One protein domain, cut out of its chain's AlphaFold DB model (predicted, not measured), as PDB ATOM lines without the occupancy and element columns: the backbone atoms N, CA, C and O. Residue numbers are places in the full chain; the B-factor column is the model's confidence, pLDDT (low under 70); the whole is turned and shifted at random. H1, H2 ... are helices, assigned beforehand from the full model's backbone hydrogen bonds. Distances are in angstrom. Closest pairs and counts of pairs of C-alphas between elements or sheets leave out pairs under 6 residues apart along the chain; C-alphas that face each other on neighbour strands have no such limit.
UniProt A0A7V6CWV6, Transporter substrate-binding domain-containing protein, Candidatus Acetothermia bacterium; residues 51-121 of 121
ATOM      1  N   LEU A  51     180.031 137.829  77.539       91.50
ATOM      2  CA  LEU A  51     180.260 139.269  77.565       91.50
ATOM      3  C   LEU A  51     181.080 139.611  78.818       91.50
ATOM      4  O   LEU A  51     180.576 139.448  79.931       91.50
ATOM      5  N   PRO A  52     182.345 140.047  78.683       90.81
ATOM      6  CA  PRO A  52     183.183 140.313  79.840       90.81
ATOM      7  C   PRO A  52     182.723 141.579  80.571       90.81
ATOM      8  O   PRO A  52     182.528 142.636  79.969       90.81
ATOM      9  N   CYS A  53     182.618 141.486  81.894       91.75
ATOM     10  CA  CYS A  53     182.350 142.618  82.780       91.75
ATOM     11  C   CYS A  53     183.576 142.921  83.647       91.75
ATOM     12  O   CYS A  53     184.429 142.060  83.881       91.75
ATOM     13  N   ARG A  54     183.660 144.149  84.173       94.81
ATOM     14  CA  ARG A  54     184.683 144.497  85.164       94.81
ATOM     15  C   ARG A  54     184.514 143.613  86.401       94.81
ATOM     16  O   ARG A  54     183.409 143.465  86.917       94.81
ATOM     17  N   LEU A  55     185.621 143.077  86.914       92.25
ATOM     18  CA  LEU A  55     185.590 142.278  88.134       92.25
ATOM     19  C   LEU A  55     184.987 143.084  89.299       92.25
ATOM     20  O   LEU A  55     185.411 144.211  89.570       92.25
ATOM     21  N   GLY A  56     183.997 142.496  89.975       92.38
ATOM     22  CA  GLY A  56     183.275 143.105  91.096       92.38
ATOM     23  C   GLY A  56     182.115 144.030  90.710       92.38
ATOM     24  O   GLY A  56     181.380 144.447  91.599       92.38
ATOM     25  N   ASP A  57     181.907 144.334  89.425       96.19
ATOM     26  CA  ASP A  57     180.744 145.107  88.969       96.19
ATOM     27  C   ASP A  57     179.523 144.195  88.766       96.19
ATOM     28  O   ASP A  57     179.102 143.884  87.648       96.19
ATOM     29  N   THR A  58     178.988 143.690  89.879       94.69
ATOM     30  CA  THR A  58     177.862 142.747  89.863       94.69
ATOM     31  C   THR A  58     176.572 143.404  89.394       94.69
ATOM     32  O   THR A  58     175.789 142.760  88.707       94.69
ATOM     33  N   ALA A  59     176.366 144.688  89.691       95.25
ATOM     34  CA  ALA A  59     175.174 145.415  89.269       95.25
ATOM     35  C   ALA A  59     175.068 145.487  87.739       95.25
ATOM     36  O   ALA A  59     174.030 145.126  87.181       95.25
ATOM     37  N   PHE A  60     176.147 145.890  87.058       95.94
ATOM     38  CA  PHE A  60     176.160 145.949  85.597       95.94
ATOM     39  C   PHE A  60     176.046 144.558  84.969       95.94
ATOM     40  O   PHE A  60     175.232 144.352  84.069       95.94
ATOM     41  N   ARG A  61     176.809 143.585  85.479       95.44
ATOM     42  CA  ARG A  61     176.744 142.193  85.017       95.44
ATOM     43  C   ARG A  61     175.324 141.630  85.098       95.44
ATOM     44  O   ARG A  61     174.846 141.053  84.130       95.44
ATOM     45  N   ASN A  62     174.638 141.833  86.221       95.69
ATOM     46  CA  ASN A  62     173.289 141.313  86.427       95.69
ATOM     47  C   ASN A  62     172.279 141.996  85.494       95.69
ATOM     48  O   ASN A  62     171.376 141.348  84.975       95.69
ATOM     49  N   GLN A  63     172.432 143.299  85.239       95.88
ATOM     50  CA  GLN A  63     171.601 143.996  84.258       95.88
ATOM     51  C   GLN A  63     171.819 143.452  82.838       95.88
ATOM     52  O   GLN A  63     170.848 143.279  82.098       95.88
ATOM     53  N   LEU A  64     173.072 143.177  82.472       95.62
ATOM     54  CA  LEU A  64     173.434 142.631  81.167       95.62
ATOM     55  C   LEU A  64     172.884 141.215  80.964       95.62
ATOM     56  O   LEU A  64     172.313 140.951  79.911       95.62
ATOM     57  N   GLU A  65     173.002 140.345  81.972       95.50
ATOM     58  CA  GLU A  65     172.455 138.981  81.940       95.50
ATOM     59  C   GLU A  65     170.949 139.010  81.665       95.50
ATOM     60  O   GLU A  65     170.495 138.452  80.673       95.50
ATOM     61  N   ARG A  66     170.175 139.779  82.443       96.12
ATOM     62  CA  ARG A  66     168.714 139.855  82.261       96.12
ATOM     63  C   ARG A  66     168.314 140.360  80.879       96.12
ATOM     64  O   ARG A  66     167.296 139.930  80.341       96.12
ATOM     65  N   ALA A  67     169.060 141.319  80.329       96.00
ATOM     66  CA  ALA A  67     168.822 141.814  78.977       96.00
ATOM     67  C   ALA A  67     169.129 140.732  77.934       96.00
ATOM     68  O   ALA A  67     168.346 140.551  77.003       96.00
ATOM     69  N   LEU A  68     170.238 140.007  78.108       95.38
ATOM     70  CA  LEU A  68     170.636 138.913  77.230       95.38
ATOM     71  C   LEU A  68     169.610 137.774  77.255       95.38
ATOM     72  O   LEU A  68     169.208 137.298  76.199       95.38
ATOM     73  N   GLU A  69     169.148 137.362  78.431       95.44
ATOM     74  CA  GLU A  69     168.068 136.381  78.580       95.44
ATOM     75  C   GLU A  69     166.781 136.841  77.893       95.44
ATOM     76  O   GLU A  69     166.145 136.059  77.191       95.44
ATOM     77  N   GLY A  70     166.432 138.121  78.036       95.62
ATOM     78  CA  GLY A  70     165.286 138.731  77.370       95.62
ATOM     79  C   GLY A  70     165.311 138.550  75.858       95.62
ATOM     80  O   GLY A  70     164.390 137.975  75.281       95.62
ATOM     81  N   ILE A  71     166.413 138.967  75.227       95.62
ATOM     82  CA  ILE A  71     166.569 138.874  73.768       95.62
ATOM     83  C   ILE A  71     166.752 137.436  73.258       95.62
ATOM     84  O   ILE A  71     166.631 137.183  72.060       95.62
ATOM     85  N   LYS A  72     167.092 136.485  74.140       94.50
ATOM     86  CA  LYS A  72     167.063 135.049  73.823       94.50
ATOM     87  C   LYS A  72     165.630 134.529  73.795       94.50
ATOM     88  O   LYS A  72     165.299 133.713  72.941       94.50
ATOM     89  N   LEU A  73     164.797 134.966  74.737       94.50
ATOM     90  CA  LEU A  73     163.415 134.504  74.869       94.50
ATOM     91  C   LEU A  73     162.490 135.101  73.803       94.50
ATOM     92  O   LEU A  73     161.591 134.407  73.337       94.50
ATOM     93  N   ASP A  74     162.716 136.351  73.398       95.19
ATOM     94  CA  ASP A  74     161.858 137.045  72.427       95.19
ATOM     95  C   ASP A  74     162.186 136.745  70.948       95.19
ATOM     96  O   ASP A  74     161.468 137.189  70.051       95.19
ATOM     97  N   GLY A  75     163.248 135.980  70.672       94.81
ATOM     98  CA  GLY A  75     163.658 135.623  69.311       94.81
ATOM     99  C   GLY A  75     164.657 136.592  68.660       94.81
ATOM    100  O   GLY A  75     165.150 136.328  67.557       94.81
ATOM    101  N   THR A  76     164.979 137.715  69.302       96.12
ATOM    102  CA  THR A  76     165.862 138.745  68.740       96.12
ATOM    103  C   THR A  76     167.269 138.209  68.502       96.12
ATOM    104  O   THR A  76     167.862 138.471  67.451       96.12
ATOM    105  N   LEU A  77     167.826 137.443  69.442       95.12
ATOM    106  CA  LEU A  77     169.183 136.915  69.306       95.12
ATOM    107  C   LEU A  77     169.278 135.864  68.189       95.12
ATOM    108  O   LEU A  77     170.263 135.837  67.451       95.12
ATOM    109  N   GLN A  78     168.235 135.058  68.009       95.81
ATOM    110  CA  GLN A  78     168.101 134.094  66.918       95.81
ATOM    111  C   GLN A  78     168.034 134.819  65.570       95.81
ATOM    112  O   GLN A  78     168.752 134.455  64.639       95.81
ATOM    113  N   ALA A  79     167.261 135.907  65.475       96.38
ATOM    114  CA  ALA A  79     167.196 136.731  64.270       96.38
ATOM    115  C   ALA A  79     168.556 137.367  63.923       96.38
ATOM    116  O   ALA A  79     168.940 137.418  62.751       96.38
ATOM    117  N   ILE A  80     169.313 137.820  64.929       94.56
ATOM    118  CA  ILE A  80     170.691 138.295  64.746       94.56
ATOM    119  C   ILE A  80     171.576 137.156  64.230       94.56
ATOM    120  O   ILE A  80     172.294 137.349  63.248       94.56
ATOM    121  N   TYR A  81     171.513 135.977  64.849       91.56
ATOM    122  CA  TYR A  81     172.306 134.817  64.446       91.56
ATOM    123  C   TYR A  81     172.027 134.422  62.986       91.56
ATOM    124  O   TYR A  81     172.951 134.366  62.170       91.56
ATOM    125  N   ASN A  82     170.756 134.268  62.608       92.44
ATOM    126  CA  ASN A  82     170.367 133.925  61.242       92.44
ATOM    127  C   ASN A  82     170.787 135.013  60.236       92.44
ATOM    128  O   ASN A  82     171.319 134.708  59.170       92.44
ATOM    129  N   LYS A  83     170.671 136.301  60.585       91.69
ATOM    130  CA  LYS A  83     171.136 137.396  59.715       91.69
ATOM    131  C   LYS A  83     172.622 137.284  59.348       91.69
ATOM    132  O   LYS A  83     172.989 137.635  58.226       91.69
ATOM    133  N   TRP A  84     173.474 136.857  60.277       87.38
ATOM    134  CA  TRP A  84     174.924 136.805  60.055       87.38
ATOM    135  C   TRP A  84     175.412 135.471  59.487       87.38
ATOM    136  O   TRP A  84     176.384 135.473  58.728       87.38
ATOM    137  N   PHE A  85     174.741 134.367  59.818       83.06
ATOM    138  CA  PHE A  85     175.194 133.014  59.476       83.06
ATOM    139  C   PHE A  85     174.273 132.262  58.508       83.06
ATOM    140  O   PHE A  85     174.654 131.210  58.005       83.06
ATOM    141  N   GLY A  86     173.086 132.795  58.206       86.62
ATOM    142  CA  GLY A  86     172.137 132.213  57.251       86.62
ATOM    143  C   GLY A  86     171.536 130.877  57.690       86.62
ATOM    144  O   GLY A  86     171.062 130.114  56.850       86.62
ATOM    145  N   MET A  87     171.595 130.562  58.985       86.88
ATOM    146  CA  MET A  87     171.051 129.338  59.562       86.88
ATOM    147  C   MET A  87     170.477 129.607  60.952       86.88
ATOM    148  O   MET A  87     170.903 130.534  61.638       86.88
ATOM    149  N   GLU A  88     169.538 128.769  61.377       90.31
ATOM    150  CA  GLU A  88     168.972 128.829  62.724       90.31
ATOM    151  C   GLU A  88     169.921 128.186  63.756       90.31
ATOM    152  O   GLU A  88     170.571 127.178  63.446       90.31
ATOM    153  N   PRO A  89     170.004 128.731  64.985       90.06
ATOM    154  CA  PRO A  89     170.744 128.104  66.074       90.06
ATOM    155  C   PRO A  89     170.040 126.819  66.529       90.06
ATOM    156  O   PRO A  89     168.808 126.728  66.536       90.06
ATOM    157  N   LYS A  90     170.801 125.807  66.951       88.94
ATOM    158  CA  LYS A  90     170.232 124.551  67.462       88.94
ATOM    159  C   LYS A  90     169.552 124.794  68.810       88.94
ATOM    160  O   LYS A  90     170.009 125.643  69.576       88.94
ATOM    161  N   PRO A  91     168.529 124.003  69.184       87.88
ATOM    162  CA  PRO A  91     167.850 124.158  70.474       87.88
ATOM    163  C   PRO A  91     168.783 124.110  71.693       87.88
ATOM    164  O   PRO A  91     168.490 124.716  72.713       87.88
ATOM    165  N   THR A  92     169.907 123.397  71.584       86.38
ATOM    166  CA  THR A  92     170.899 123.234  72.655       86.38
ATOM    167  C   THR A  92     171.997 124.297  72.663       86.38
ATOM    168  O   THR A  92     172.862 124.255  73.534       86.38
ATOM    169  N   ASP A  93     172.022 125.204  71.686       88.38
ATOM    170  CA  ASP A  93     173.045 126.245  71.621       88.38
ATOM    171  C   ASP A  93     172.785 127.308  72.701       88.38
ATOM    172  O   ASP A  93     171.638 127.583  73.070       88.38
ATOM    173  N   ALA A  94     173.841 127.972  73.187       89.50
ATOM    174  CA  ALA A  94     173.708 129.038  74.185       89.50
ATOM    175  C   ALA A  94     172.853 130.223  73.708       89.50
ATOM    176  O   ALA A  94     172.305 130.948  74.536       89.50
ATOM    177  N   ILE A  95     172.694 130.391  72.390       91.88
ATOM    178  CA  ILE A  95     171.769 131.356  71.781       91.88
ATOM    179  C   ILE A  95     170.313 131.092  72.198       91.88
ATOM    180  O   ILE A  95     169.554 132.038  72.362       91.88
ATOM    181  N   ASN A  96     169.932 129.830  72.414       92.88
ATOM    182  CA  ASN A  96     168.576 129.428  72.802       92.88
ATOM    183  C   ASN A  96     168.447 129.066  74.289       92.88
ATOM    184  O   ASN A  96     167.345 128.821  74.772       92.88
ATOM    185  N   THR A  97     169.561 129.007  75.019       91.19
ATOM    186  CA  THR A  97     169.582 128.520  76.401       91.19
ATOM    187  C   THR A  97     169.683 129.682  77.387       91.19
ATOM    188  O   THR A  97     170.638 130.469  77.349       91.19
ATOM    189  N   VAL A  98     168.705 129.769  78.290       91.25
ATOM    190  CA  VAL A  98     168.750 130.607  79.497       91.25
ATOM    191  C   VAL A  98     169.272 129.751  80.649       91.25
ATOM    192  O   VAL A  98     168.779 128.645  80.878       91.25
ATOM    193  N   TYR A  99     170.289 130.246  81.349       89.50
ATOM    194  CA  TYR A  99     170.905 129.555  82.477       89.50
ATOM    195  C   TYR A  99     170.369 130.146  83.780       89.50
ATOM    196  O   TYR A  99     170.110 131.335  83.864       89.50
ATOM    197  N   VAL A 100     170.183 129.319  84.808       91.31
ATOM    198  CA  VAL A 100     169.693 129.811  86.102       91.31
ATOM    199  C   VAL A 100     170.799 130.589  86.813       91.31
ATOM    200  O   VAL A 100     171.903 130.066  86.984       91.31
ATOM    201  N   GLY A 101     170.473 131.778  87.320       93.88
ATOM    202  CA  GLY A 101     171.386 132.578  88.134       93.88
ATOM    203  C   GLY A 101     172.194 133.599  87.347       93.88
ATOM    204  O   GLY A 101     172.115 133.680  86.130       93.88
ATOM    205  N   TYR A 102     172.969 134.410  88.062       94.62
ATOM    206  CA  TYR A 102     173.849 135.386  87.430       94.62
ATOM    207  C   TYR A 102     175.240 134.803  87.221       94.62
ATOM    208  O   TYR A 102     175.892 134.387  88.185       94.62
ATOM    209  N   GLY A 103     175.765 134.924  85.999       90.06
ATOM    210  CA  GLY A 103     177.097 134.445  85.633       90.06
ATOM    211  C   GLY A 103     177.123 132.956  85.295       90.06
ATOM    212  O   GLY A 103     176.099 132.287  85.247       90.06
ATOM    213  N   VAL A 104     178.321 132.429  85.048       87.81
ATOM    214  CA  VAL A 104     178.490 131.066  84.526       87.81
ATOM    215  C   VAL A 104     178.592 130.052  85.674       87.81
ATOM    216  O   VAL A 104     179.486 130.201  86.514       87.81
ATOM    217  N   PRO A 105     177.753 128.996  85.706       88.50
ATOM    218  CA  PRO A 105     177.834 127.948  86.719       88.50
ATOM    219  C   PRO A 105     179.244 127.361  86.858       88.50
ATOM    220  O   PRO A 105     179.894 127.014  85.872       88.50
ATOM    221  N   GLY A 106     179.723 127.244  88.097       88.00
ATOM    222  CA  GLY A 106     181.057 126.716  88.406       88.00
ATOM    223  C   GLY A 106     182.208 127.721  88.280       88.00
ATOM    224  O   GLY A 106     183.337 127.371  88.627       88.00
ATOM    225  N   LEU A 107     181.953 128.962  87.846       87.75
ATOM    226  CA  LEU A 107     182.955 130.032  87.828       87.75
ATOM    227  C   LEU A 107     182.808 130.996  89.024       87.75
ATOM    228  O   LEU A 107     181.711 131.168  89.564       87.75
ATOM    229  N   PRO A 108     183.900 131.662  89.452       89.44
ATOM    230  CA  PRO A 108     183.835 132.694  90.484       89.44
ATOM    231  C   PRO A 108     182.837 133.809  90.138       89.44
ATOM    232  O   PRO A 108     182.845 134.336  89.028       89.44
ATOM    233  N   GLY A 109     182.009 134.197  91.111       88.25
ATOM    234  CA  GLY A 109     180.963 135.213  90.927       88.25
ATOM    235  C   GLY A 109     179.629 134.669  90.406       88.25
ATOM    236  O   GLY A 109     178.709 135.458  90.188       88.25
ATOM    237  N   TYR A 110     179.508 133.349  90.223       93.06
ATOM    238  CA  TYR A 110     178.218 132.708  89.994       93.06
ATOM    239  C   TYR A 110     177.303 132.839  91.215       93.06
ATOM    240  O   TYR A 110     177.719 132.581  92.346       93.06
ATOM    241  N   GLU A 111     176.049 133.209  90.970       94.12
ATOM    242  CA  GLU A 111     175.005 133.321  91.985       94.12
ATOM    243  C   GLU A 111     173.763 132.562  91.511       94.12
ATOM    244  O   GLU A 111     173.053 133.029  90.620       94.12
ATOM    245  N   GLU A 112     173.487 131.397  92.103       94.38
ATOM    246  CA  GLU A 112     172.296 130.599  91.792       94.38
ATOM    247  C   GLU A 112     171.044 131.267  92.380       94.38
ATOM    248  O   GLU A 112     170.672 131.058  93.536       94.38
ATOM    249  N   THR A 113     170.408 132.127  91.587       92.44
ATOM    250  CA  THR A 113     169.191 132.846  91.973       92.44
ATOM    251  C   THR A 113     168.223 132.961  90.809       92.44
ATOM    252  O   THR A 113     168.605 133.256  89.676       92.44
ATOM    253  N   TYR A 114     166.935 132.824  91.102       90.56
ATOM    254  CA  TYR A 114     165.897 133.147  90.135       90.56
ATOM    255  C   TYR A 114     165.758 134.657  89.998       90.56
ATOM    256  O   TYR A 114     165.821 135.405  90.978       90.56
ATOM    257  N   HIS A 115     165.564 135.099  88.767       93.12
ATOM    258  CA  HIS A 115     165.298 136.484  88.437       93.12
ATOM    259  C   HIS A 115     164.495 136.547  87.142       93.12
ATOM    260  O   HIS A 115     164.432 135.581  86.388       93.12
ATOM    261  N   GLN A 116     163.830 137.678  86.922       90.94
ATOM    262  CA  GLN A 116     163.048 137.880  85.712       90.94
ATOM    263  C   GLN A 116     163.940 138.491  84.621       90.94
ATOM    264  O   GLN A 116     164.521 139.565  84.867       90.94
ATOM    265  N   PRO A 117     164.010 137.867  83.432       91.94
ATOM    266  CA  PRO A 117     164.595 138.481  82.248       91.94
ATOM    267  C   PRO A 117     163.978 139.857  81.983       91.94
ATOM    268  O   PRO A 117     162.826 140.124  82.331       91.94
ATOM    269  N   LEU A 118     164.744 140.769  81.392       89.62
ATOM    270  CA  LEU A 118     164.171 142.023  80.902       89.62
ATOM    271  C   LEU A 118     163.402 141.745  79.608       89.62
ATOM    272  O   LEU A 118     163.763 140.843  78.869       89.62
ATOM    273  N   PHE A 119     162.364 142.531  79.321       82.81
ATOM    274  CA  PHE A 119     161.616 142.499  78.049       82.81
ATOM    275  C   PHE A 119     160.821 141.217  77.744       82.81
ATOM    276  O   PHE A 119     160.034 141.226  76.804       82.81
ATOM    277  N   ALA A 120     160.973 140.153  78.535       64.75
ATOM    278  CA  ALA A 120     160.113 138.980  78.456       64.75
ATOM    279  C   ALA A 120     158.719 139.331  79.009       64.75
ATOM    280  O   ALA A 120     158.592 139.624  80.205       64.75
ATOM    281  N   GLU A 121     157.713 139.357  78.129       56.59
ATOM    282  CA  GLU A 121     156.288 139.474  78.491       56.59
ATOM    283  C   GLU A 121     155.738 138.180  79.108       56.59
ATOM    284  O   GLU A 121     156.095 137.080  78.623       56.59
TER     285      GLU A 121
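AT A GLANCE: This is residues 51 to 121 of the 121 residues of the protein "Transporter substrate-binding domain-containing protein" of Candidatus Acetothermia bacterium (UniProt A0A7V6CWV6). What is the shape? It has little regular structure: after residues 51 to 57, helices H1 and H2 meet near their ends in an L, and the long stretch with no named element, residues 86 to 121, runs back from H2 beside H1. What are the counts? The printed part has 71 residues, 26 of them in the two named helices, H1 then H2, with no named strand; the class is all helix. How large is it? It is only just compact, close to loose, with a radius of gyration of the C-alphas of 12.9 A and spans of 37 by 25 by 20 A.

HOW THE PARTS SIT: How do the helices stand? H1, residues 58 to 73, and H2, residues 76 to 85, are close but not clearly touching; their closest C-alphas, of Ile 71 and Leu 77, are 5.5 A apart. Their lines are about perpendicular, at 74 degrees. Are their backbones complete? In H1 and H2 every O i to N i+4 pair is within hydrogen-bond range.

IN THESE COORDINATES: Where does H1 begin? C-alpha 58 is at (177.862, 142.747, 89.863), and H1 is 22.4 A long. Where does H2 end? C-alpha 85 is at (175.194, 133.014, 59.476), and H2 is 14.3 A long.

THE WHOLE: Is there a cut? The printed part has no cut, and the link H1 to H2 is tight. Where is confidence low? Residues 120 to 121 are under 70.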